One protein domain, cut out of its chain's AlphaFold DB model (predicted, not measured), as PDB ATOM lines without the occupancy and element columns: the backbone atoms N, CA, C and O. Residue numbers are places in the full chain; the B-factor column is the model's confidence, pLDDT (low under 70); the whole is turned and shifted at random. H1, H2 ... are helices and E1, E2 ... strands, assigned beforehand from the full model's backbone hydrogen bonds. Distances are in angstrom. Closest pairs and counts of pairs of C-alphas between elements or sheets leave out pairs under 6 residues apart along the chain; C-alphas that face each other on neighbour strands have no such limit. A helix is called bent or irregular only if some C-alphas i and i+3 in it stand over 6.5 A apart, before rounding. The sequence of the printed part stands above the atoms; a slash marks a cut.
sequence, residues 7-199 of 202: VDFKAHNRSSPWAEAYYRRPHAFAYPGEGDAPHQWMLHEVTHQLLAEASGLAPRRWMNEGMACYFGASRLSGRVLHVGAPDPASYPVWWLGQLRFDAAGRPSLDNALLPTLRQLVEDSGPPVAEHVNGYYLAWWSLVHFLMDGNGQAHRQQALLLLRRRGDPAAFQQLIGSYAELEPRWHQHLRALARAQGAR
ATOM      1  N   VAL A   7     510.938 476.070 408.510       95.62
ATOM      2  CA  VAL A   7     512.258 476.700 408.649       95.62
ATOM      3  C   VAL A   7     513.112 475.912 409.641       95.62
ATOM      4  O   VAL A   7     514.254 475.559 409.337       95.62
ATOM      5  N   ASP A   8     512.537 475.574 410.792       96.50
ATOM      6  CA  ASP A   8     513.165 474.755 411.825       96.50
ATOM      7  C   ASP A   8     513.493 473.347 411.304       96.50
ATOM      8  O   ASP A   8     514.615 472.863 411.476       96.50
ATOM      9  N   PHE A   9     512.573 472.711 410.573       96.69
ATOM     10  CA  PHE A   9     512.844 471.420 409.940       96.69
ATOM     11  C   PHE A   9     514.012 471.496 408.944       96.69
ATOM     12  O   PHE A   9     514.928 470.671 409.008       96.69
ATOM     13  N   LYS A  10     514.018 472.479 408.033       95.06
ATOM     14  CA  LYS A  10     515.054 472.612 406.994       95.06
ATOM     15  C   LYS A  10     516.429 472.894 407.602       95.06
ATOM     16  O   LYS A  10     517.410 472.331 407.121       95.06
ATOM     17  N   ALA A  11     516.506 473.672 408.685       95.19
ATOM     18  CA  ALA A  11     517.753 473.928 409.414       95.19
ATOM     19  C   ALA A  11     518.380 472.652 410.015       95.19
ATOM     20  O   ALA A  11     519.602 472.557 410.148       95.19
ATOM     21  N   HIS A  12     517.556 471.653 410.340       93.88
ATOM     22  CA  HIS A  12     517.983 470.390 410.948       93.88
ATOM     23  C   HIS A  12     517.932 469.193 409.988       93.88
ATOM     24  O   HIS A  12     518.267 468.068 410.378       93.88
ATOM     25  N   ASN A  13     517.528 469.404 408.734       90.81
ATOM     26  CA  ASN A  13     517.372 468.338 407.757       90.81
ATOM     27  C   ASN A  13     518.734 467.697 407.427       90.81
ATOM     28  O   ASN A  13     519.702 468.369 407.077       90.81
ATOM     29  N   ARG A  14     518.807 466.366 407.546       88.19
ATOM     30  CA  ARG A  14     519.993 465.546 407.227       88.19
ATOM     31  C   ARG A  14     519.747 464.584 406.058       88.19
ATOM     32  O   ARG A  14     520.545 463.676 405.844       88.19
ATOM     33  N   SER A  15     518.621 464.749 405.370       90.06
ATOM     34  CA  SER A  15     518.210 464.011 404.176       90.06
ATOM     35  C   SER A  15     518.394 464.899 402.932       90.06
ATOM     36  O   SER A  15     519.253 465.779 402.907       90.06
ATOM     37  N   SER A  16     517.586 464.686 401.895       85.06
ATOM     38  CA  SER A  16     517.525 465.527 400.699       85.06
ATOM     39  C   SER A  16     517.057 466.955 401.032       85.06
ATOM     40  O   SER A  16     516.041 467.096 401.716       85.06
ATOM     41  N   PRO A  17     517.699 468.021 400.509       84.56
ATOM     42  CA  PRO A  17     517.320 469.415 400.800       84.56
ATOM     43  C   PRO A  17     515.869 469.771 400.441       84.56
ATOM     44  O   PRO A  17     515.223 470.578 401.111       84.56
ATOM     45  N   TRP A  18     515.345 469.138 399.393       84.75
ATOM     46  CA  TRP A  18     513.982 469.336 398.906       84.75
ATOM     47  C   TRP A  18     512.924 468.559 399.698       84.75
ATOM     48  O   TRP A  18     511.745 468.836 399.534       84.75
ATOM     49  N   ALA A  19     513.307 467.608 400.556       88.88
ATOM     50  CA  ALA A  19     512.345 466.810 401.311       88.88
ATOM     51  C   ALA A  19     511.541 467.697 402.270       88.88
ATOM     52  O   ALA A  19     512.125 468.555 402.930       88.88
ATOM     53  N   GLU A  20     510.228 467.495 402.361       93.00
ATOM     54  CA  GLU A  20     509.347 468.208 403.304       93.00
ATOM     55  C   GLU A  20     509.124 467.439 404.609       93.00
ATOM     56  O   GLU A  20     508.724 467.990 405.626       93.00
ATOM     57  N   ALA A  21     509.453 466.159 404.607       95.75
ATOM     58  CA  ALA A  21     509.597 465.327 405.780       95.75
ATOM     59  C   ALA A  21     510.472 464.131 405.371       95.75
ATOM     60  O   ALA A  21     510.789 463.966 404.190       95.75
ATOM     61  N   TYR A  22     510.950 463.345 406.330       96.38
ATOM     62  CA  TYR A  22     511.585 462.068 406.012       96.38
ATOM     63  C   TYR A  22     511.479 461.073 407.159       96.38
ATOM     64  O   TYR A  22     511.540 461.420 408.341       96.38
ATOM     65  N   TYR A  23     511.426 459.800 406.804       96.38
ATOM     66  CA  TYR A  23     511.611 458.695 407.713       96.38
ATOM     67  C   TYR A  23     513.070 458.246 407.696       96.38
ATOM     68  O   TYR A  23     513.623 457.843 406.672       96.38
ATOM     69  N   ARG A  24     513.704 458.275 408.868       94.81
ATOM     70  CA  ARG A  24     515.003 457.645 409.093       94.81
ATOM     71  C   ARG A  24     514.895 456.797 410.338       94.81
ATOM     72  O   ARG A  24     514.754 457.327 411.438       94.81
ATOM     73  N   ARG A  25     514.995 455.479 410.153       94.31
ATOM     74  CA  ARG A  25     514.829 454.506 411.232       94.31
ATOM     75  C   ARG A  25     515.582 454.943 412.503       94.31
ATOM     76  O   ARG A  25     516.780 455.224 412.403       94.31
ATOM     77  N   PRO A  26     514.908 455.012 413.670       95.19
ATOM     78  CA  PRO A  26     513.531 454.565 413.942       95.19
ATOM     79  C   PRO A  26     512.466 455.677 413.932       95.19
ATOM     80  O   PRO A  26     511.351 455.458 414.401       95.19
ATOM     81  N   HIS A  27     512.777 456.877 413.440       96.19
ATOM     82  CA  HIS A  27     511.919 458.047 413.613       96.19
ATOM     83  C   HIS A  27     511.498 458.682 412.286       96.19
ATOM     84  O   HIS A  27     512.297 458.859 411.370       96.19
ATOM     85  N   ALA A  28     510.235 459.089 412.209       97.19
ATOM     86  CA  ALA A  28     509.763 460.086 411.261       97.19
ATOM     87  C   ALA A  28     510.198 461.486 411.718       97.19
ATOM     88  O   ALA A  28     510.205 461.784 412.918       97.19
ATOM     89  N   PHE A  29     510.554 462.342 410.772       97.25
ATOM     90  CA  PHE A  29     510.997 463.717 410.969       97.25
ATOM     91  C   PHE A  29     510.115 464.601 410.102       97.25
ATOM     92  O   PHE A  29     510.174 464.508 408.881       97.25
ATOM     93  N   ALA A  30     509.287 465.428 410.725       96.69
ATOM     94  CA  ALA A  30     508.298 466.237 410.025       96.69
ATOM     95  C   ALA A  30     508.016 467.525 410.803       96.69
ATOM     96  O   ALA A  30     508.482 467.699 411.929       96.69
ATOM     97  N   TYR A  31     507.224 468.405 410.214       96.06
ATOM     98  CA  TYR A  31     506.701 469.620 410.829       96.06
ATOM     99  C   TYR A  31     505.217 469.759 410.438       96.06
ATOM    100  O   TYR A  31     504.795 469.131 409.459       96.06
ATOM    101  N   PRO A  32     504.401 470.519 411.187       93.44
ATOM    102  CA  PRO A  32     503.063 470.865 410.731       93.44
ATOM    103  C   PRO A  32     503.187 471.811 409.533       93.44
ATOM    104  O   PRO A  32     503.697 472.922 409.667       93.44
ATOM    105  N   GLY A  33     502.758 471.349 408.363       91.75
ATOM    106  CA  GLY A  33     502.718 472.143 407.143       91.75
ATOM    107  C   GLY A  33     501.769 473.336 407.241       91.75
ATOM    108  O   GLY A  33     501.082 473.543 408.240       91.75
ATOM    109  N   GLU A  34     501.708 474.101 406.162       88.94
ATOM    110  CA  GLU A  34     500.776 475.218 406.005       88.94
ATOM    111  C   GLU A  34     499.658 474.860 405.010       88.94
ATOM    112  O   GLU A  34     499.720 473.837 404.320       88.94
ATOM    113  N   GLY A  35     498.630 475.708 404.929       89.62
ATOM    114  CA  GLY A  35     497.509 475.546 403.997       89.62
ATOM    115  C   GLY A  35     496.450 474.543 404.459       89.62
ATOM    116  O   GLY A  35     496.286 474.292 405.652       89.62
ATOM    117  N   ASP A  36     495.717 473.985 403.495       91.56
ATOM    118  CA  ASP A  36     494.505 473.192 403.756       91.56
ATOM    119  C   ASP A  36     494.793 471.744 404.193       91.56
ATOM    120  O   ASP A  36     493.955 471.106 404.830       91.56
ATOM    121  N   ALA A  37     496.001 471.238 403.921       92.94
ATOM    122  CA  ALA A  37     496.447 469.899 404.310       92.94
ATOM    123  C   ALA A  37     497.777 469.931 405.094       92.94
ATOM    124  O   ALA A  37     498.781 469.356 404.661       92.94
ATOM    125  N   PRO A  38     497.821 470.567 406.280       94.19
ATOM    126  CA  PRO A  38     499.066 470.785 407.024       94.19
ATOM    127  C   PRO A  38     499.663 469.489 407.605       94.19
ATOM    128  O   PRO A  38     500.828 469.428 407.982       94.19
ATOM    129  N   HIS A  39     498.878 468.419 407.692       93.75
ATOM    130  CA  HIS A  39     499.262 467.160 408.331       93.75
ATOM    131  C   HIS A  39     499.809 466.111 407.346       93.75
ATOM    132  O   HIS A  39     500.310 465.073 407.783       93.75
ATOM    133  N   GLN A  40     499.719 466.360 406.036       95.44
ATOM    134  CA  GLN A  40     499.974 465.361 404.991       95.44
ATOM    135  C   GLN A  40     501.368 464.722 405.086       95.44
ATOM    136  O   GLN A  40     501.499 463.498 405.088       95.44
ATOM    137  N   TRP A  41     502.410 465.540 405.267       95.62
ATOM    138  CA  TRP A  41     503.796 465.077 405.330       95.62
ATOM    139  C   TRP A  41     504.059 464.274 406.601       95.62
ATOM    140  O   TRP A  41     504.754 463.262 406.576       95.62
ATOM    141  N   MET A  42     503.440 464.674 407.715       95.81
ATOM    142  CA  MET A  42     503.518 463.920 408.963       95.81
ATOM    143  C   MET A  42     502.886 462.535 408.811       95.81
ATOM    144  O   MET A  42     503.488 461.546 409.222       95.81
ATOM    145  N   LEU A  43     501.688 462.452 408.224       96.56
ATOM    146  CA  LEU A  43     501.008 461.175 408.003       96.56
ATOM    147  C   LEU A  43     501.778 460.273 407.030       96.56
ATOM    148  O   LEU A  43     501.882 459.070 407.285       96.56
ATOM    149  N   HIS A  44     502.356 460.843 405.967       97.94
ATOM    150  CA  HIS A  44     503.209 460.117 405.020       97.94
ATOM    151  C   HIS A  44     504.389 459.452 405.741       97.94
ATOM    152  O   HIS A  44     504.521 458.227 405.728       97.94
ATOM    153  N   GLU A  45     505.194 460.218 406.479       97.88
ATOM    154  CA  GLU A  45     506.384 459.659 407.138       97.88
ATOM    155  C   GLU A  45     506.064 458.751 408.326       97.88
ATOM    156  O   GLU A  45     506.748 457.749 408.558       97.88
ATOM    157  N   VAL A  46     505.004 459.052 409.083       97.12
ATOM    158  CA  VAL A  46     504.538 458.160 410.156       97.12
ATOM    159  C   VAL A  46     504.078 456.826 409.575       97.12
ATOM    160  O   VAL A  46     504.298 455.794 410.206       97.12
ATOM    161  N   THR A  47     503.523 456.800 408.362       98.06
ATOM    162  CA  THR A  47     503.181 455.538 407.693       98.06
ATOM    163  C   THR A  47     504.422 454.687 407.442       98.06
ATOM    164  O   THR A  47     504.408 453.500 407.772       98.06
ATOM    165  N   HIS A  48     505.521 455.267 406.949       98.44
ATOM    166  CA  HIS A  48     506.786 454.532 406.818       98.44
ATOM    167  C   HIS A  48     507.282 453.993 408.163       98.44
ATOM    168  O   HIS A  48     507.673 452.825 408.255       98.44
ATOM    169  N   GLN A  49     507.208 454.803 409.223       98.12
ATOM    170  CA  GLN A  49     507.592 454.370 410.567       98.12
ATOM    171  C   GLN A  49     506.705 453.221 411.080       98.12
ATOM    172  O   GLN A  49     507.221 452.264 411.651       98.12
ATOM    173  N   LEU A  50     505.388 453.265 410.867       98.00
ATOM    174  CA  LEU A  50     504.467 452.197 411.280       98.00
ATOM    175  C   LEU A  50     504.681 450.903 410.486       98.00
ATOM    176  O   LEU A  50     504.618 449.808 411.055       98.00
ATOM    177  N   LEU A  51     504.969 451.011 409.187       98.00
ATOM    178  CA  LEU A  51     505.329 449.858 408.364       98.00
ATOM    179  C   LEU A  51     506.603 449.191 408.902       98.00
ATOM    180  O   LEU A  51     506.600 447.982 409.134       98.00
ATOM    181  N   ALA A  52     507.652 449.968 409.169       97.81
ATOM    182  CA  ALA A  52     508.948 449.436 409.583       97.81
ATOM    183  C   ALA A  52     508.990 448.976 411.049       97.81
ATOM    184  O   ALA A  52     509.445 447.867 411.334       97.81
ATOM    185  N   GLU A  53     508.527 449.811 411.980       97.94
ATOM    186  CA  GLU A  53     508.745 449.607 413.416       97.94
ATOM    187  C   GLU A  53     507.604 448.845 414.081       97.94
ATOM    188  O   GLU A  53     507.856 447.949 414.880       97.94
ATOM    189  N   ALA A  54     506.353 449.164 413.740       96.25
ATOM    190  CA  ALA A  54     505.206 448.486 414.339       96.25
ATOM    191  C   ALA A  54     504.879 447.165 413.627       96.25
ATOM    192  O   ALA A  54     504.448 446.209 414.268       96.25
ATOM    193  N   SER A  55     505.090 447.101 412.307       96.00
ATOM    194  CA  SER A  55     504.709 445.931 411.502       96.00
ATOM    195  C   SER A  55     505.890 445.044 411.097       96.00
ATOM    196  O   SER A  55     505.670 443.935 410.612       96.00
ATOM    197  N   GLY A  56     507.135 445.513 411.245       96.62
ATOM    198  CA  GLY A  56     508.325 444.793 410.771       96.62
ATOM    199  C   GLY A  56     508.386 444.625 409.246       96.62
ATOM    200  O   GLY A  56     509.115 443.768 408.742       96.62
ATOM    201  N   LEU A  57     507.602 445.403 408.495       97.00
ATOM    202  CA  LEU A  57     507.501 445.317 407.044       97.00
ATOM    203  C   LEU A  57     508.543 446.219 406.378       97.00
ATOM    204  O   LEU A  57     508.767 447.353 406.785       97.00
ATOM    205  N   ALA A  58     509.120 445.730 405.282       95.75
ATOM    206  CA  ALA A  58     510.020 446.503 404.427       95.75
ATOM    207  C   ALA A  58     509.569 446.427 402.957       95.75
ATOM    208  O   ALA A  58     510.212 445.724 402.169       95.75
ATOM    209  N   PRO A  59     508.435 447.041 402.571       97.94
ATOM    210  CA  PRO A  59     507.895 446.914 401.218       97.94
ATOM    211  C   PRO A  59     508.858 447.447 400.144       97.94
ATOM    212  O   PRO A  59     509.732 448.264 400.422       97.94
ATOM    213  N   ARG A  60     508.694 446.992 398.898       98.31
ATOM    214  CA  ARG A  60     509.351 447.590 397.724       98.31
ATOM    215  C   ARG A  60     508.887 449.038 397.553       98.31
ATOM    216  O   ARG A  60     507.780 449.374 397.975       98.31
ATOM    217  N   ARG A  61     509.706 449.869 396.894       97.69
ATOM    218  CA  ARG A  61     509.501 451.328 396.798       97.69
ATOM    219  C   ARG A  61     508.071 451.711 396.415       97.69
ATOM    220  O   ARG A  61     507.461 452.485 397.136       97.69
ATOM    221  N   TRP A  62     507.516 451.119 395.354       98.50
ATOM    222  CA  TRP A  62     506.171 451.459 394.874       98.50
ATOM    223  C   TRP A  62     505.080 451.272 395.936       98.50
ATOM    224  O   TRP A  62     504.197 452.113 396.071       98.50
ATOM    225  N   MET A  63     505.153 450.184 396.708       98.56
ATOM    226  CA  MET A  63     504.168 449.869 397.742       98.56
ATOM    227  C   MET A  63     504.442 450.687 399.003       98.56
ATOM    228  O   MET A  63     503.507 451.123 399.663       98.56
ATOM    229  N   ASN A  64     505.716 450.910 399.340       98.62
ATOM    230  CA  ASN A  64     506.104 451.714 400.495       98.62
ATOM    231  C   ASN A  64     505.643 453.172 400.336       98.62
ATOM    232  O   ASN A  64     504.901 453.667 401.180       98.62
ATOM    233  N   GLU A  65     506.021 453.820 399.231       98.50
ATOM    234  CA  GLU A  65     505.609 455.193 398.920       98.50
ATOM    235  C   GLU A  65     504.109 455.280 398.634       98.50
ATOM    236  O   GLU A  65     503.442 456.188 399.116       98.50
ATOM    237  N   GLY A  66     503.539 454.307 397.914       98.69
ATOM    238  CA  GLY A  66     502.110 454.295 397.611       98.69
ATOM    239  C   GLY A  66     501.234 454.219 398.864       98.69
ATOM    240  O   GLY A  66     500.253 454.951 398.962       98.69
ATOM    241  N   MET A  67     501.599 453.385 399.846       98.62
ATOM    242  CA  MET A  67     500.891 453.313 401.132       98.62
ATOM    243  C   MET A  67     501.076 454.592 401.953       98.62
ATOM    244  O   MET A  67     500.111 455.072 402.545       98.62
ATOM    245  N   ALA A  68     502.287 455.153 401.972       98.62
ATOM    246  CA  ALA A  68     502.560 456.407 402.663       98.62
ATOM    247  C   ALA A  68     501.750 457.568 402.078       98.62
ATOM    248  O   ALA A  68     501.066 458.259 402.829       98.62
ATOM    249  N   CYS A  69     501.677 457.688 400.751       98.56
ATOM    250  CA  CYS A  69     500.800 458.657 400.104       98.56
ATOM    251  C   CYS A  69     499.316 458.355 400.328       98.56
ATOM    252  O   CYS A  69     498.523 459.280 400.450       98.56
ATOM    253  N   TYR A  70     498.902 457.084 400.352       98.56
ATOM    254  CA  TYR A  70     497.497 456.713 400.554       98.56
ATOM    255  C   TYR A  70     496.965 457.237 401.894       98.56
ATOM    256  O   TYR A  70     495.896 457.847 401.939       98.56
ATOM    257  N   PHE A  71     497.732 457.066 402.973       98.19
ATOM    258  CA  PHE A  71     497.390 457.642 404.275       98.19
ATOM    259  C   PHE A  71     497.688 459.143 404.349       98.19
ATOM    260  O   PHE A  71     496.879 459.886 404.899       98.19
ATOM    261  N   GLY A  72     498.807 459.591 403.777       97.50
ATOM    262  CA  GLY A  72     499.237 460.989 403.762       97.50
ATOM    263  C   GLY A  72     498.245 461.927 403.079       97.50
ATOM    264  O   GLY A  72     498.006 463.023 403.569       97.50
ATOM    265  N   ALA A  73     497.616 461.460 402.002       97.38
ATOM    266  CA  ALA A  73     496.628 462.205 401.234       97.38
ATOM    267  C   ALA A  73     495.174 461.846 401.585       97.38
ATOM    268  O   ALA A  73     494.256 462.161 400.826       97.38
ATOM    269  N   SER A  74     494.952 461.147 402.703       97.12
ATOM    270  CA  SER A  74     493.607 460.895 403.219       97.12
ATOM    271  C   SER A  74     493.072 462.128 403.950       97.12
ATOM    272  O   SER A  74     493.778 462.769 404.721       97.12
ATOM    273  N   ARG A  75     491.790 462.435 403.759       95.19
ATOM    274  CA  ARG A  75     491.144 463.626 404.308       95.19
ATOM    275  C   ARG A  75     490.978 463.528 405.818       95.19
ATOM    276  O   ARG A  75     490.284 462.642 406.320       95.19
ATOM    277  N   LEU A  76     491.519 464.504 406.536       93.19
ATOM    278  CA  LEU A  76     491.248 464.707 407.955       93.19
ATOM    279  C   LEU A  76     490.076 465.684 408.119       93.19
ATOM    280  O   LEU A  76     490.146 466.825 407.674       93.19
ATOM    281  N   SER A  77     488.994 465.254 408.770       90.81
ATOM    282  CA  SER A  77     487.883 466.139 409.141       90.81
ATOM    283  C   SER A  77     487.659 466.082 410.647       90.81
ATOM    284  O   SER A  77     487.431 465.016 411.229       90.81
ATOM    285  N   GLY A  78     487.784 467.233 411.311       88.44
ATOM    286  CA  GLY A  78     487.806 467.299 412.769       88.44
ATOM    287  C   GLY A  78     488.957 466.466 413.342       88.44
ATOM    288  O   GLY A  78     490.122 466.798 413.155       88.44
ATOM    289  N   ARG A  79     488.631 465.382 414.055       89.50
ATOM    290  CA  ARG A  79     489.608 464.439 414.641       89.50
ATOM    291  C   ARG A  79     489.584 463.057 413.983       89.50
ATOM    292  O   ARG A  79     490.110 462.104 414.552       89.50
ATOM    293  N   VAL A  80     488.940 462.929 412.823       94.81
ATOM    294  CA  VAL A  80     488.737 461.649 412.137       94.81
ATOM    295  C   VAL A  80     489.468 461.670 410.803       94.81
ATOM    296  O   VAL A  80     489.216 462.530 409.957       94.81
ATOM    297  N   LEU A  81     490.371 460.707 410.616       94.94
ATOM    298  CA  LEU A  81     491.006 460.463 409.328       94.94
ATOM    299  C   LEU A  81     490.085 459.583 408.478       94.94
ATOM    300  O   LEU A  81     489.853 458.415 408.797       94.94
ATOM    301  N   HIS A  82     489.571 460.136 407.386       96.81
ATOM    302  CA  HIS A  82     488.785 459.409 406.399       96.81
ATOM    303  C   HIS A  82     489.734 458.715 405.420       96.81
ATOM    304  O   HIS A  82     490.022 459.225 404.340       96.81
ATOM    305  N   VAL A  83     490.251 457.556 405.834       96.19
ATOM    306  CA  VAL A  83     491.207 456.761 405.050       96.19
ATOM    307  C   VAL A  83     490.628 456.412 403.676       96.19
ATOM    308  O   VAL A  83     489.484 455.970 403.584       96.19
ATOM    309  N   GLY A  84     491.411 456.637 402.617       94.06
ATOM    310  CA  GLY A  84     490.990 456.435 401.224       94.06
ATOM    311  C   GLY A  84     490.142 457.575 400.652       94.06
ATOM    312  O   GLY A  84     489.935 457.627 399.450       94.06
ATOM    313  N   ALA A  85     489.690 458.502 401.500       96.19
ATOM    314  CA  ALA A  85     489.193 459.843 401.205       96.19
ATOM    315  C   ALA A  85     490.223 460.791 400.563       96.19
ATOM    316  O   ALA A  85     490.894 461.421 401.370       96.19
ATOM    317  N   PRO A  86     490.397 460.993 399.238       96.06
ATOM    318  CA  PRO A  86     491.476 461.863 398.767       96.06
ATOM    319  C   PRO A  86     491.241 463.321 399.178       96.06
ATOM    320  O   PRO A  86     490.149 463.867 398.970       96.06
ATOM    321  N   ASP A  87     492.264 463.952 399.743       95.94
ATOM    322  CA  ASP A  87     492.298 465.386 399.998       95.94
ATOM    323  C   ASP A  87     492.912 466.128 398.792       95.94
ATOM    324  O   ASP A  87     494.099 465.943 398.520       95.94
ATOM    325  N   PRO A  88     492.141 466.962 398.062       95.31
ATOM    326  CA  PRO A  88     492.638 467.710 396.905       95.31
ATOM    327  C   PRO A  88     493.843 468.608 397.197       95.31
ATOM    328  O   PRO A  88     494.610 468.887 396.282       95.31
ATOM    329  N   ALA A  89     494.020 469.047 398.448       95.31
ATOM    330  CA  ALA A  89     495.136 469.900 398.852       95.31
ATOM    331  C   ALA A  89     496.402 469.113 399.240       95.31
ATOM    332  O   ALA A  89     497.420 469.715 399.587       95.31
ATOM    333  N   SER A  90     496.355 467.778 399.209       96.56
ATOM    334  CA  SER A  90     497.490 466.930 399.571       96.56
ATOM    335  C   SER A  90     498.280 466.456 398.353       96.56
ATOM    336  O   SER A  90     497.727 466.137 397.303       96.56
ATOM    337  N   TYR A  91     499.589 466.316 398.510       95.75
ATOM    338  CA  TYR A  91     500.466 465.606 397.596       95.75
ATOM    339  C   TYR A  91     500.214 464.088 397.674       95.75
ATOM    340  O   TYR A  91     500.062 463.547 398.768       95.75
ATOM    341  N   PRO A  92     500.208 463.357 396.543       96.94
ATOM    342  CA  PRO A  92     500.301 463.846 395.165       96.94
ATOM    343  C   PRO A  92     498.932 464.189 394.541       96.94
ATOM    344  O   PRO A  92     498.869 464.514 393.357       96.94
ATOM    345  N   VAL A  93     497.835 464.101 395.301       97.50
ATOM    346  CA  VAL A  93     496.438 464.260 394.844       97.50
ATOM    347  C   VAL A  93     496.171 465.611 394.180       97.50
ATOM    348  O   VAL A  93     495.430 465.662 393.198       97.50
ATOM    349  N   TRP A  94     496.831 466.688 394.608       95.44
ATOM    350  CA  TRP A  94     496.697 468.005 393.973       95.44
ATOM    351  C   TRP A  94     497.029 468.003 392.466       95.44
ATOM    352  O   TRP A  94     496.567 468.869 391.727       95.44
ATOM    353  N   TRP A  95     497.776 467.006 391.967       96.44
ATOM    354  CA  TRP A  95     498.147 466.900 390.551       96.44
ATOM    355  C   TRP A  95     497.036 466.290 389.689       96.44
ATOM    356  O   TRP A  95     497.119 466.333 388.462       96.44
ATOM    357  N   LEU A  96     495.973 465.747 390.295       96.06
ATOM    358  CA  LEU A  96     494.862 465.129 389.567       96.06
ATOM    359  C   LEU A  96     494.200 466.084 388.567       96.06
ATOM    360  O   LEU A  96     493.851 465.650 387.470       96.06
ATOM    361  N   GLY A  97     494.074 467.371 388.908       92.75
ATOM    362  CA  GLY A  97     493.509 468.391 388.015       92.75
ATOM    363  C   GLY A  97     494.343 468.653 386.753       92.75
ATOM    364  O   GLY A  97     493.835 469.178 385.762       92.75
ATOM    365  N   GLN A  98     495.614 468.246 386.752       94.31
ATOM    366  CA  GLN A  98     496.556 468.474 385.654       94.31
ATOM    367  C   GLN A  98     496.756 467.239 384.769       94.31
ATOM    368  O   GLN A  98     497.393 467.331 383.718       94.31
ATOM    369  N   LEU A  99     496.176 466.094 385.145       95.31
ATOM    370  CA  LEU A  99     496.268 464.875 384.352       95.31
ATOM    371  C   LEU A  99     495.632 465.043 382.973       95.31
ATOM    372  O   LEU A  99     494.509 465.534 382.808       95.31
ATOM    373  N   ARG A 100     496.342 464.541 381.966       96.06
ATOM    374  CA  ARG A 100     495.831 464.359 380.608       96.06
ATOM    375  C   ARG A 100     495.743 462.874 380.302       96.06
ATOM    376  O   ARG A 100     496.434 462.063 380.905       96.06
ATOM    377  N   PHE A 101     494.855 462.518 379.383       96.38
ATOM    378  CA  PHE A 101     494.690 461.144 378.924       96.38
ATOM    379  C   PHE A 101     494.690 461.135 377.402       96.38
ATOM    380  O   PHE A 101     493.967 461.924 376.790       96.38
ATOM    381  N   ASP A 102     495.474 460.249 376.796       95.19
ATOM    382  CA  ASP A 102     495.483 460.092 375.342       95.19
ATOM    383  C   ASP A 102     494.261 459.300 374.828       95.19
ATOM    384  O   ASP A 102     493.389 458.877 375.596       95.19
ATOM    385  N   ALA A 103     494.195 459.088 373.509       93.31
ATOM    386  CA  ALA A 103     493.112 458.336 372.869       93.31
ATOM    387  C   ALA A 103     493.026 456.869 373.339       93.31
ATOM    388  O   ALA A 103     491.934 456.306 373.375       93.31
ATOM    389  N   ALA A 104     494.151 456.269 373.744       92.81
ATOM    390  CA  ALA A 104     494.208 454.932 374.342       92.81
ATOM    391  C   ALA A 104     493.914 454.946 375.856       92.81
ATOM    392  O   ALA A 104     493.871 453.907 376.509       92.81
ATOM    393  N   GLY A 105     493.706 456.133 376.423       94.38
ATOM    394  CA  GLY A 105     493.431 456.367 377.824       94.38
ATOM    395  C   GLY A 105     494.626 456.254 378.756       94.38
ATOM    396  O   GLY A 105     494.419 456.146 379.965       94.38
ATOM    397  N   ARG A 106     495.849 456.333 378.229       96.19
ATOM    398  CA  ARG A 106     497.071 456.381 379.033       96.19
ATOM    399  C   ARG A 106     497.218 457.761 379.674       96.19
ATOM    400  O   ARG A 106     497.050 458.762 378.969       96.19
ATOM    401  N   PRO A 107     497.498 457.830 380.983       97.56
ATOM    402  CA  PRO A 107     497.573 459.091 381.692       97.56
ATOM    403  C   PRO A 107     498.972 459.723 381.570       97.56
ATOM    404  O   PRO A 107     499.993 459.030 381.563       97.56
ATOM    405  N   SER A 108     499.020 461.050 381.499       97.19
ATOM    406  CA  SER A 108     500.250 461.845 381.493       97.19
ATOM    407  C   SER A 108     500.157 463.042 382.437       97.19
ATOM    408  O   SER A 108     499.080 463.602 382.657       97.19
ATOM    409  N   LEU A 109     501.311 463.424 382.984       96.00
ATOM    410  CA  LEU A 109     501.526 464.608 383.815       96.00
ATOM    411  C   LEU A 109     502.753 465.345 383.264       96.00
ATOM    412  O   LEU A 109     503.720 464.698 382.868       96.00
ATOM    413  N   ASP A 110     502.701 466.675 383.180       91.12
ATOM    414  CA  ASP A 110     503.792 467.505 382.641       91.12
ATOM    415  C   ASP A 110     504.296 467.050 381.254       91.12
ATOM    416  O   ASP A 110     505.488 467.046 380.960       91.12
ATOM    417  N   ASN A 111     503.365 466.641 380.382       87.38
ATOM    418  CA  ASN A 111     503.625 466.092 379.040       87.38
ATOM    419  C   ASN A 111     504.438 464.780 379.001       87.38
ATOM    420  O   ASN A 111     504.806 464.329 377.916       87.38
ATOM    421  N   ALA A 112     504.661 464.123 380.141       95.06
ATOM    422  CA  ALA A 112     505.276 462.803 380.227       95.06
ATOM    423  C   ALA A 112     504.231 461.741 380.589       95.06
ATOM    424  O   ALA A 112     503.366 461.957 381.442       95.06
ATOM    425  N   LEU A 113     504.299 460.574 379.942       97.12
ATOM    426  CA  LEU A 113     503.481 459.430 380.342       97.12
ATOM    427  C   LEU A 113     503.853 458.997 381.760       97.12
ATOM    428  O   LEU A 113     505.031 458.948 382.119       97.12
ATOM    429  N   LEU A 114     502.843 458.638 382.546       98.00
ATOM    430  CA  LEU A 114     503.075 457.955 383.813       98.00
ATOM    431  C   LEU A 114     503.710 456.577 383.550       98.00
ATOM    432  O   LEU A 114     503.414 455.958 382.521       98.00
ATOM    433  N   PRO A 115     504.562 456.068 384.460       98.06
ATOM    434  CA  PRO A 115     505.101 454.721 384.329       98.06
ATOM    435  C   PRO A 115     503.974 453.681 384.297       98.06
ATOM    436  O   PRO A 115     502.990 453.786 385.031       98.06
ATOM    437  N   THR A 116     504.142 452.658 383.462       98.44
ATOM    438  CA  THR A 116     503.196 451.535 383.351       98.44
ATOM    439  C   THR A 116     503.123 450.742 384.655       98.44
ATOM    440  O   THR A 116     504.057 450.754 385.462       98.44
ATOM    441  N   LEU A 117     502.050 449.974 384.850       98.62
ATOM    442  CA  LEU A 117     501.873 449.129 386.031       98.62
ATOM    443  C   LEU A 117     503.059 448.171 386.215       98.62
ATOM    444  O   LEU A 117     503.588 448.037 387.320       98.62
ATOM    445  N   ARG A 118     503.528 447.564 385.118       98.56
ATOM    446  CA  ARG A 118     504.727 446.716 385.127       98.56
ATOM    447  C   ARG A 118     505.951 447.493 385.613       98.56
ATOM    448  O   ARG A 118     506.645 447.020 386.507       98.56
ATOM    449  N   GLN A 119     506.200 448.676 385.051       98.50
ATOM    450  CA  GLN A 119     507.352 449.507 385.410       98.50
ATOM    451  C   GLN A 119     507.346 449.915 386.885       98.50
ATOM    452  O   GLN A 119     508.404 449.923 387.512       98.50
ATOM    453  N   LEU A 120     506.173 450.213 387.453       98.38
ATOM    454  CA  LEU A 120     506.033 450.540 388.874       98.38
ATOM    455  C   LEU A 120     506.346 449.334 389.766       98.38
ATOM    456  O   LEU A 120     507.131 449.454 390.705       98.38
ATOM    457  N   VAL A 121     505.732 448.182 389.481       98.56
ATOM    458  CA  VAL A 121     505.829 446.989 390.337       98.56
ATOM    459  C   VAL A 121     507.219 446.349 390.252       98.56
ATOM    460  O   VAL A 121     507.779 445.928 391.270       98.56
ATOM    461  N   GLU A 122     507.804 446.310 389.055       98.31
ATOM    462  CA  GLU A 122     509.124 445.720 388.804       98.31
ATOM    463  C   GLU A 122     510.287 446.691 389.065       98.31
ATOM    464  O   GLU A 122     511.420 446.230 389.185       98.31
ATOM    465  N   ASP A 123     510.014 447.990 389.244       96.75
ATOM    466  CA  ASP A 123     511.011 449.073 389.352       96.75
ATOM    467  C   ASP A 123     511.916 449.167 388.106       96.75
ATOM    468  O   ASP A 123     513.136 449.255 388.195       96.75
ATOM    469  N   SER A 124     511.292 449.111 386.923       97.50
ATOM    470  CA  SER A 124     511.952 449.109 385.604       97.50
ATOM    471  C   SER A 124     511.597 450.322 384.731       97.50
ATOM    472  O   SER A 124     511.851 450.336 383.526       97.50
ATOM    473  N   GLY A 125     510.956 451.335 385.322       95.75
ATOM    474  CA  GLY A 125     510.568 452.569 384.638       95.75
ATOM    475  C   GLY A 125     511.715 453.571 384.440       95.75
ATOM    476  O   GLY A 125     512.862 453.292 384.795       95.75
ATOM    477  N   PRO A 126     511.417 454.761 383.880       94.88
ATOM    478  CA  PRO A 126     512.404 455.830 383.707       94.88
ATOM    479  C   PRO A 126     512.954 456.336 385.057       94.88
ATOM    480  O   PRO A 126     512.339 456.085 386.098       94.88
ATOM    481  N   PRO A 127     514.078 457.072 385.083       94.75
ATOM    482  CA  PRO A 127     514.648 457.596 386.321       94.75
ATOM    483  C   PRO A 127     513.633 458.399 387.145       94.75
ATOM    484  O   PRO A 127     513.033 459.362 386.673       94.75
ATOM    485  N   VAL A 128     513.448 458.024 388.413       94.19
ATOM    486  CA  VAL A 128     512.447 458.665 389.288       94.19
ATOM    487  C   VAL A 128     512.732 460.140 389.499       94.19
ATOM    488  O   VAL A 128     511.799 460.931 389.537       94.19
ATOM    489  N   ALA A 129     514.010 460.509 389.607       91.69
ATOM    490  CA  ALA A 129     514.431 461.886 389.840       91.69
ATOM    491  C   ALA A 129     513.964 462.856 388.739       91.69
ATOM    492  O   ALA A 129     513.775 464.034 389.017       91.69
ATOM    493  N   GLU A 130     513.734 462.363 387.519       92.75
ATOM    494  CA  GLU A 130     513.272 463.161 386.375       92.75
ATOM    495  C   GLU A 130     511.737 463.214 386.277       92.75
ATOM    496  O   GLU A 130     511.182 464.073 385.598       92.75
ATOM    497  N   HIS A 131     511.036 462.323 386.986       94.38
ATOM    498  CA  HIS A 131     509.585 462.135 386.887       94.38
ATOM    499  C   HIS A 131     508.905 462.013 388.260       94.38
ATOM    500  O   HIS A 131     507.919 461.289 388.406       94.38
ATOM    501  N   VAL A 132     509.433 462.701 389.280       94.19
ATOM    502  CA  VAL A 132     509.047 462.524 390.694       94.19
ATOM    503  C   VAL A 132     507.531 462.619 390.885       94.19
ATOM    504  O   VAL A 132     506.919 461.681 391.392       94.19
ATOM    505  N   ASN A 133     506.900 463.696 390.410       96.06
ATOM    506  CA  ASN A 133     505.456 463.902 390.568       96.06
ATOM    507  C   ASN A 133     504.630 462.795 389.906       96.06
ATOM    508  O   ASN A 133     503.677 462.292 390.500       96.06
ATOM    509  N   GLY A 134     505.031 462.377 388.702       97.56
ATOM    510  CA  GLY A 134     504.382 461.279 387.997       97.56
ATOM    511  C   GLY A 134     504.494 459.966 388.773       97.56
ATOM    512  O   GLY A 134     503.500 459.273 388.968       97.56
ATOM    513  N   TYR A 135     505.678 459.643 389.292       98.06
ATOM    514  CA  TYR A 135     505.883 458.430 390.083       98.06
ATOM    515  C   TYR A 135     505.036 458.389 391.351       98.06
ATOM    516  O   TYR A 135     504.362 457.389 391.591       98.06
ATOM    517  N   TYR A 136     505.033 459.459 392.143       98.19
ATOM    518  CA  TYR A 136     504.250 459.493 393.377       98.19
ATOM    519  C   TYR A 136     502.748 459.440 393.098       98.19
ATOM    520  O   TYR A 136     502.036 458.676 393.750       98.19
ATOM    521  N   LEU A 137     502.261 460.160 392.080       98.38
ATOM    522  CA  LEU A 137     500.864 460.070 391.656       98.38
ATOM    523  C   LEU A 137     500.506 458.654 391.178       98.38
ATOM    524  O   LEU A 137     499.423 458.144 391.488       98.38
ATOM    525  N   ALA A 138     501.420 457.986 390.470       98.56
ATOM    526  CA  ALA A 138     501.239 456.614 390.019       98.56
ATOM    527  C   ALA A 138     501.208 455.611 391.187       98.56
ATOM    528  O   ALA A 138     500.294 454.793 391.265       98.56
ATOM    529  N   TRP A 139     502.147 455.699 392.135       98.75
ATOM    530  CA  TRP A 139     502.176 454.837 393.325       98.75
ATOM    531  C   TRP A 139     500.944 455.021 394.202       98.75
ATOM    532  O   TRP A 139     500.302 454.034 394.570       98.75
ATOM    533  N   TRP A 140     500.586 456.272 394.496       98.81
ATOM    534  CA  TRP A 140     499.390 456.601 395.263       98.81
ATOM    535  C   TRP A 140     498.134 456.048 394.592       98.81
ATOM    536  O   TRP A 140     497.356 455.334 395.222       98.81
ATOM    537  N   SER A 141     497.938 456.340 393.303       98.62
ATOM    538  CA  SER A 141     496.709 455.951 392.609       98.62
ATOM    539  C   SER A 141     496.599 454.443 392.417       98.62
ATOM    540  O   SER A 141     495.485 453.921 392.440       98.62
ATOM    541  N   LEU A 142     497.721 453.731 392.264       98.81
ATOM    542  CA  LEU A 142     497.732 452.273 392.224       98.81
ATOM    543  C   LEU A 142     497.311 451.691 393.577       98.81
ATOM    544  O   LEU A 142     496.408 450.861 393.622       98.81
ATOM    545  N   VAL A 143     497.898 452.151 394.685       98.88
ATOM    546  CA  VAL A 143     497.491 451.696 396.025       98.88
ATOM    547  C   VAL A 143     496.032 452.054 396.305       98.88
ATOM    548  O   VAL A 143     495.274 451.196 396.749       98.88
ATOM    549  N   HIS A 144     495.596 453.267 395.969       98.75
ATOM    550  CA  HIS A 144     494.198 453.665 396.106       98.75
ATOM    551  C   HIS A 144     493.270 452.775 395.268       98.75
ATOM    552  O   HIS A 144     492.201 452.388 395.736       98.75
ATOM    553  N   PHE A 145     493.635 452.433 394.033       98.75
ATOM    554  CA  PHE A 145     492.850 451.509 393.213       98.75
ATOM    555  C   PHE A 145     492.750 450.120 393.860       98.75
ATOM    556  O   PHE A 145     491.668 449.539 393.898       98.75
ATOM    557  N   LEU A 146     493.844 449.605 394.420       98.75
ATOM    558  CA  LEU A 146     493.851 448.299 395.080       98.75
ATOM    559  C   LEU A 146     493.055 448.287 396.397       98.75
ATOM    560  O   LEU A 146     492.437 447.278 396.729       98.75
ATOM    561  N   MET A 147     493.063 449.391 397.144       98.56
ATOM    562  CA  MET A 147     492.390 449.495 398.441       98.56
ATOM    563  C   MET A 147     490.910 449.875 398.317       98.56
ATOM    564  O   MET A 147     490.083 449.304 399.027       98.56
ATOM    565  N   ASP A 148     490.577 450.793 397.405       97.69
ATOM    566  CA  ASP A 148     489.256 451.430 397.302       97.69
ATOM    567  C   ASP A 148     488.611 451.360 395.913       97.69
ATOM    568  O   ASP A 148     487.418 451.629 395.762       97.69
ATOM    569  N   GLY A 149     489.360 450.962 394.886       94.75
ATOM    570  CA  GLY A 149     488.819 450.773 393.544       94.75
ATOM    571  C   GLY A 149     487.784 449.647 393.485       94.75
ATOM    572  O   GLY A 149     487.855 448.661 394.221       94.75
ATOM    573  N   ASN A 150     486.810 449.799 392.584       91.38
ATOM    574  CA  ASN A 150     485.783 448.793 392.291       91.38
ATOM    575  C   ASN A 150     485.093 448.207 393.545       91.38
ATOM    576  O   ASN A 150     484.969 446.992 393.685       91.38
ATOM    577  N   GLY A 151     484.703 449.060 394.499       92.25
ATOM    578  CA  GLY A 151     484.052 448.604 395.731       92.25
ATOM    579  C   GLY A 151     484.969 447.778 396.637       92.25
ATOM    580  O   GLY A 151     484.506 446.837 397.274       92.25
ATOM    581  N   GLN A 152     486.263 448.116 396.685       96.06
ATOM    582  CA  GLN A 152     487.276 447.449 397.518       96.06
ATOM    583  C   GLN A 152     487.561 445.991 397.119       96.06
ATOM    584  O   GLN A 152     488.073 445.213 397.927       96.06
ATOM    585  N   ALA A 153     487.284 445.615 395.865       96.31
ATOM    586  CA  ALA A 153     487.405 444.236 395.382       96.31
ATOM    587  C   ALA A 153     488.808 443.620 395.563       96.31
ATOM    588  O   ALA A 153     488.926 442.407 395.714       96.31
ATOM    589  N   HIS A 154     489.863 444.441 395.563       97.81
ATOM    590  CA  HIS A 154     491.249 443.992 395.735       97.81
ATOM    591  C   HIS A 154     491.804 444.203 397.149       97.81
ATOM    592  O   HIS A 154     492.941 443.815 397.414       97.81
ATOM    593  N   ARG A 155     491.036 444.785 398.079       98.25
ATOM    594  CA  ARG A 155     491.565 445.291 399.355       98.25
ATOM    595  C   ARG A 155     492.228 444.206 400.196       98.25
ATOM    596  O   ARG A 155     493.324 444.402 400.718       98.25
ATOM    597  N   GLN A 156     491.591 443.044 400.318       98.38
ATOM    598  CA  GLN A 156     492.147 441.936 401.094       98.38
ATOM    599  C   GLN A 156     493.449 441.415 400.468       98.38
ATOM    600  O   GLN A 156     494.439 441.201 401.170       98.38
ATOM    601  N   GLN A 157     493.469 441.246 399.149       98.44
ATOM    602  CA  GLN A 157     494.630 440.775 398.400       98.44
ATOM    603  C   GLN A 157     495.763 441.809 398.409       98.44
ATOM    604  O   GLN A 157     496.925 441.425 398.500       98.44
ATOM    605  N   ALA A 158     495.448 443.105 398.419       98.31
ATOM    606  CA  ALA A 158     496.415 444.191 398.558       98.31
ATOM    607  C   ALA A 158     497.121 444.162 399.924       98.31
ATOM    608  O   ALA A 158     498.340 444.315 400.001       98.31
ATOM    609  N   LEU A 159     496.388 443.876 401.007       98.19
ATOM    610  CA  LEU A 159     496.977 443.696 402.339       98.19
ATOM    611  C   LEU A 159     497.863 442.441 402.416       98.19
ATOM    612  O   LEU A 159     498.912 442.457 403.064       98.19
ATOM    613  N   LEU A 160     497.486 441.356 401.732       98.50
ATOM    614  CA  LEU A 160     498.352 440.180 401.588       98.50
ATOM    615  C   LEU A 160     499.606 440.509 400.769       98.50
ATOM    616  O   LEU A 160     500.710 440.134 401.160       98.50
ATOM    617  N   LEU A 161     499.460 441.265 399.682       98.62
ATOM    618  CA  LEU A 161     500.565 441.727 398.850       98.62
ATOM    619  C   LEU A 161     501.529 442.629 399.636       98.62
ATOM    620  O   LEU A 161     502.743 442.480 399.498       98.62
ATOM    621  N   LEU A 162     501.022 443.491 400.522       98.38
ATOM    622  CA  LEU A 162     501.837 444.304 401.430       98.38
ATOM    623  C   LEU A 162     502.720 443.427 402.333       98.38
ATOM    624  O   LEU A 162     503.915 443.689 402.473       98.38
ATOM    625  N   ARG A 163     502.168 442.336 402.882       97.88
ATOM    626  CA  ARG A 163     502.937 441.341 403.661       97.88
ATOM    627  C   ARG A 163     503.969 440.600 402.808       97.88
ATOM    628  O   ARG A 163     505.006 440.188 403.315       97.88
ATOM    629  N   ARG A 164     503.715 440.475 401.504       98.12
ATOM    630  CA  ARG A 164     504.670 439.991 400.491       98.12
ATOM    631  C   ARG A 164     505.532 441.118 399.913       98.12
ATOM    632  O   ARG A 164     506.145 440.944 398.865       98.12
ATOM    633  N   ARG A 165     505.607 442.262 400.602       97.69
ATOM    634  CA  ARG A 165     506.459 443.416 400.285       97.69
ATOM    635  C   ARG A 165     506.171 444.066 398.924       97.69
ATOM    636  O   ARG A 165     507.028 444.787 398.426       97.69
ATOM    637  N   GLY A 166     505.007 443.842 398.316       97.81
ATOM    638  CA  GLY A 166     504.717 444.337 396.965       97.81
ATOM    639  C   GLY A 166     505.502 443.614 395.865       97.81
ATOM    640  O   GLY A 166     505.826 444.225 394.849       97.81
ATOM    641  N   ASP A 167     505.878 442.353 396.087       98.31
ATOM    642  CA  ASP A 167     506.639 441.540 395.135       98.31
ATOM    643  C   ASP A 167     505.911 441.342 393.779       98.31
ATOM    644  O   ASP A 167     504.709 441.072 393.788       98.31
ATOM    645  N   PRO A 168     506.605 441.425 392.621       98.62
ATOM    646  CA  PRO A 168     505.990 441.259 391.297       98.62
ATOM    647  C   PRO A 168     505.302 439.912 391.051       98.62
ATOM    648  O   PRO A 168     504.240 439.864 390.428       98.62
ATOM    649  N   ALA A 169     505.879 438.806 391.531       98.38
ATOM    650  CA  ALA A 169     505.265 437.491 391.365       98.38
ATOM    651  C   ALA A 169     504.032 437.367 392.270       98.38
ATOM    652  O   ALA A 169     502.975 436.915 391.826       98.38
ATOM    653  N   ALA A 170     504.132 437.855 393.511       98.56
ATOM    654  CA  ALA A 170     502.990 437.928 394.419       98.56
ATOM    655  C   ALA A 170     501.878 438.848 393.888       98.56
ATOM    656  O   ALA A 170     500.707 438.530 394.071       98.56
ATOM    657  N   PHE A 171     502.218 439.953 393.216       98.75
ATOM    658  CA  PHE A 171     501.241 440.835 392.575       98.75
ATOM    659  C   PHE A 171     500.427 440.053 391.547       98.75
ATOM    660  O   PHE A 171     499.201 440.022 391.628       98.75
ATOM    661  N   GLN A 172     501.098 439.370 390.618       98.31
ATOM    662  CA  GLN A 172     500.408 438.621 389.567       98.31
ATOM    663  C   GLN A 172     499.586 437.453 390.121       98.31
ATOM    664  O   GLN A 172     498.510 437.169 389.604       98.31
ATOM    665  N   GLN A 173     500.047 436.823 391.204       98.38
ATOM    666  CA  GLN A 173     499.319 435.750 391.882       98.38
ATOM    667  C   GLN A 173     498.074 436.247 392.637       98.38
ATOM    668  O   GLN A 173     497.046 435.576 392.627       98.38
ATOM    669  N   LEU A 174     498.179 437.369 393.356       98.38
ATOM    670  CA  LEU A 174     497.140 437.838 394.279       98.38
ATOM    671  C   LEU A 174     496.157 438.813 393.627       98.38
ATOM    672  O   LEU A 174     494.993 438.844 394.014       98.38
ATOM    673  N   ILE A 175     496.625 439.636 392.690       98.12
ATOM    674  CA  ILE A 175     495.852 440.731 392.093       98.12
ATOM    675  C   ILE A 175     495.428 440.389 390.664       98.12
ATOM    676  O   ILE A 175     494.260 440.572 390.320       98.12
ATOM    677  N   GLY A 176     496.358 439.892 389.846       97.38
ATOM    678  CA  GLY A 176     496.117 439.538 388.447       97.38
ATOM    679  C   GLY A 176     497.186 440.072 387.495       97.38
ATOM    680  O   GLY A 176     498.181 440.671 387.911       97.38
ATOM    681  N   SER A 177     496.990 439.839 386.196       98.12
ATOM    682  CA  SER A 177     497.973 440.211 385.178       98.12
ATOM    683  C   SER A 177     498.046 441.728 384.970       98.12
ATOM    684  O   SER A 177     497.044 442.439 385.063       98.12
ATOM    685  N   TYR A 178     499.227 442.247 384.624       98.38
ATOM    686  CA  TYR A 178     499.373 443.683 384.362       98.38
ATOM    687  C   TYR A 178     498.512 444.158 383.185       98.38
ATOM    688  O   TYR A 178     497.946 445.244 383.248       98.38
ATOM    689  N   ALA A 179     498.376 443.334 382.139       97.62
ATOM    690  CA  ALA A 179     497.621 443.676 380.935       97.62
ATOM    691  C   ALA A 179     496.124 443.895 381.212       97.62
ATOM    692  O   ALA A 179     495.503 444.760 380.601       97.62
ATOM    693  N   GLU A 180     495.549 443.139 382.147       96.19
ATOM    694  CA  GLU A 180     494.141 443.280 382.530       96.19
ATOM    695  C   GLU A 180     493.925 444.415 383.536       96.19
ATOM    696  O   GLU A 180     492.889 445.086 383.513       96.19
ATOM    697  N   LEU A 181     494.887 444.622 384.439       97.69
ATOM    698  CA  LEU A 181     494.754 445.555 385.558       97.69
ATOM    699  C   LEU A 181     495.096 446.995 385.171       97.69
ATOM    700  O   LEU A 181     494.458 447.917 385.677       97.69
ATOM    701  N   GLU A 182     496.050 447.209 384.265       98.44
ATOM    702  CA  GLU A 182     496.499 448.552 383.887       98.44
ATOM    703  C   GLU A 182     495.373 449.421 383.293       98.44
ATOM    704  O   GLU A 182     495.162 450.528 383.796       98.44
ATOM    705  N   PRO A 183     494.549 448.947 382.332       98.06
ATOM    706  CA  PRO A 183     493.427 449.740 381.828       98.06
ATOM    707  C   PRO A 183     492.391 450.078 382.911       98.06
ATOM    708  O   PRO A 183     491.830 451.175 382.919       98.06
ATOM    709  N   ARG A 184     492.152 449.155 383.853       98.00
ATOM    710  CA  ARG A 184     491.205 449.351 384.967       98.00
ATOM    711  C   ARG A 184     491.716 450.394 385.955       98.00
ATOM    712  O   ARG A 184     490.954 451.261 386.383       98.00
ATOM    713  N   TRP A 185     493.005 450.347 386.273       98.50
ATOM    714  CA  TRP A 185     493.660 451.357 387.093       98.50
ATOM    715  C   TRP A 185     493.634 452.737 386.416       98.50
ATOM    716  O   TRP A 185     493.250 453.716 387.053       98.50
ATOM    717  N   HIS A 186     493.926 452.831 385.113       98.44
ATOM    718  CA  HIS A 186     493.818 454.097 384.375       98.44
ATOM    719  C   HIS A 186     492.385 454.653 384.368       98.44
ATOM    720  O   HIS A 186     492.185 455.862 384.516       98.44
ATOM    721  N   GLN A 187     491.372 453.790 384.238       97.88
ATOM    722  CA  GLN A 187     489.968 454.193 384.344       97.88
ATOM    723  C   GLN A 187     489.632 454.722 385.746       97.88
ATOM    724  O   GLN A 187     488.955 455.747 385.862       97.88
ATOM    725  N   HIS A 188     490.128 454.066 386.798       97.94
ATOM    726  CA  HIS A 188     489.989 454.526 388.182       97.94
ATOM    727  C   HIS A 188     490.636 455.901 388.389       97.94
ATOM    728  O   HIS A 188     489.991 456.819 388.894       97.94
ATOM    729  N   LEU A 189     491.869 456.088 387.913       97.69
ATOM    730  CA  LEU A 189     492.574 457.369 387.980       97.69
ATOM    731  C   LEU A 189     491.823 458.482 387.232       97.69
ATOM    732  O   LEU A 189     491.697 459.600 387.731       97.69
ATOM    733  N   ARG A 190     491.249 458.176 386.062       97.31
ATOM    734  CA  ARG A 190     490.401 459.118 385.317       97.31
ATOM    735  C   ARG A 190     489.153 459.517 386.098       97.31
ATOM    736  O   ARG A 190     488.756 460.680 386.049       97.31
ATOM    737  N   ALA A 191     488.517 458.571 386.787       96.50
ATOM    738  CA  ALA A 191     487.349 458.857 387.613       96.50
ATOM    739  C   ALA A 191     487.707 459.787 388.784       96.50
ATOM    740  O   ALA A 191     486.995 460.764 389.015       96.50
ATOM    741  N   LEU A 192     488.842 459.541 389.450       96.25
ATOM    742  CA  LEU A 192     489.371 460.411 390.506       96.25
ATOM    743  C   LEU A 192     489.640 461.834 389.994       96.25
ATOM    744  O   LEU A 192     489.163 462.797 390.591       96.25
ATOM    745  N   ALA A 193     490.322 461.971 388.852       95.62
ATOM    746  CA  ALA A 193     490.620 463.274 388.252       95.62
ATOM    747  C   ALA A 193     489.350 464.073 387.912       95.62
ATOM    748  O   ALA A 193     489.254 465.263 388.211       95.62
ATOM    749  N   ARG A 194     488.330 463.410 387.350       93.81
ATOM    750  CA  ARG A 194     487.029 464.040 387.061       93.81
ATOM    751  C   ARG A 194     486.301 464.482 388.327       93.81
ATOM    752  O   ARG A 194     485.724 465.565 388.342       93.81
ATOM    753  N   ALA A 195     486.321 463.657 389.373       90.88
ATOM    754  CA  ALA A 195     485.662 463.969 390.638       90.88
ATOM    755  C   ALA A 195     486.298 465.174 391.348       90.88
ATOM    756  O   ALA A 195     485.586 465.912 392.026       90.88
ATOM    757  N   GLN A 196     487.607 465.386 391.184       85.00
ATOM    758  CA  GLN A 196     488.290 466.573 391.698       85.00
ATOM    759  C   GLN A 196     487.958 467.821 390.875       85.00
ATOM    760  O   GLN A 196     487.511 468.807 391.450       85.00
ATOM    761  N   GLY A 197     488.059 467.755 389.542       73.50
ATOM    762  CA  GLY A 197     487.732 468.898 388.677       73.50
ATOM    763  C   GLY A 197     486.269 469.354 388.782       73.50
ATOM    764  O   GLY A 197     485.983 470.543 388.708       73.50
ATOM    765  N   ALA A 198     485.332 468.434 389.036       58.16
ATOM    766  CA  ALA A 198     483.927 468.775 389.281       58.16
ATOM    767  C   ALA A 198     483.686 469.522 390.609       58.16
ATOM    768  O   ALA A 198     482.625 470.113 390.782       58.16
ATOM    769  N   ARG A 199     484.638 469.485 391.553       57.62
ATOM    770  CA  ARG A 199     484.555 470.189 392.845       57.62
ATOM    771  C   ARG A 199     485.182 471.589 392.812       57.62
ATOM    772  O   ARG A 199     484.988 472.328 393.767       57.62
TER     773      ARG A 199
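This is residues 7 to 199 of the 202 residues of an uncharacterized protein of Stenotrophomonas sp. NA06056 (UniProt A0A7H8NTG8). A rounded cluster of crossed helices is built round the kinked helix H6, which lies in the core with H3 and touches five other helices. H2 packs on H3, the small strand hairpin E1 and E2 packs on H2, and the short helix H1 lies at the far end of this row; a second hairpin, E3 and E4, lies near H3 and H6. The printed part has 193 residues and is mostly helix, with nine named helices and five named strands in the order H1 E1 E2 H2 H3 E3 E4 H4 E5 H5 H6 H7 H8 H9. Each of its two sheets is an antiparallel pair, E1 - E2 and E3 - E4. The whole is compact, with a radius of gyration of the C-alphas of 16.1 A and spans of 46 by 38 by 35 A.

H1 is residues 7 to 12 and begins at C-alpha 7, (512.258, 476.700, 408.649). E1 is residues 22 to 24 and E2 residues 27 to 29. H2, residues 40 to 54, is 20.0 A long and neither bent nor irregular, but only just: C-alphas 51 and 54 are 6.1 A apart. H3, residues 61 to 72, is 15.7 A long. E3 is residues 74 to 77, and E4, residues 80 to 86, is 13.6 A long. H4 is residues 93 to 98, only just irregular, with C-alphas 94 and 97 6.8 A apart. E5 is residues 107 to 109, and H5 residues 117 to 122. H6, residues 132 to 152, is 27.3 A long and begins at C-alpha 132, (509.047, 462.524, 390.694); it has a kink of 47 degrees near residue 145 and is irregular, with C-alphas 147 and 150 9.1 A apart. H7 is residues 155 to 163, 12.8 A long, and H8 residues 168 to 174. H9, residues 178 to 197, is 28.1 A long and ends at C-alpha 197, (487.732, 468.898, 388.677); it is only just irregular, with C-alphas 180 and 183 6.54 A apart.

The hub is H6. With residues 136 to 144 alone it touches H3, about perpendicular at 71 degrees, only just past steep; the C-alphas of Gly 66 and Trp 140 are closest, 4.3 A apart. It touches H9 at 83 degrees, about perpendicular, closest at the C-alphas of Phe 145 and Trp 185, 6.2 A. It touches H7 at a steep tilt of 49 degrees, opposite ways, closest at the C-alphas of Met 147 and Arg 155, 4.4 A. H4 and H5 only just touch H6, each with 3 pairs of C-alphas within 8 A. H7 and H8 form a helical hairpin, closest at the C-alphas of Gln 157 and Leu 174, 5.6 A. H2 touches H3 at a steep tilt of 56 degrees, opposite ways, closest at the C-alphas of His 44 and Gly 72, 4.3 A. In the hairpin E1 and E2, N 22 and O 29 are 2.9 A apart, within hydrogen-bond range; in the hairpin E3 and E4, N 75 and O 85 are 2.7 A apart. The closest C-alphas of E2 and H2, Ala 28 and Glu 45, are 5.3 A apart. E5 pairs with no named strand, while its residues 107 to 108 pair antiparallel with residues 100 to 101. H1 touches no helix. Every O i to N i+4 pair is within hydrogen-bond range in H1, H2, H3, H5, H7 and H8; the counts are 14 of 17 in H6, 14 of 16 in H9 and 0 of 2 in H4, where 2 of 3 O i to N i+3 pairs are within range.

The two C-alphas farthest apart, those of Ala 11 and Glu 180, are 47.1 A apart. The printed part has no cut, and no link is long. The mean pLDDT of the printed part is 95.5, and residues 198 to 199 are under 70.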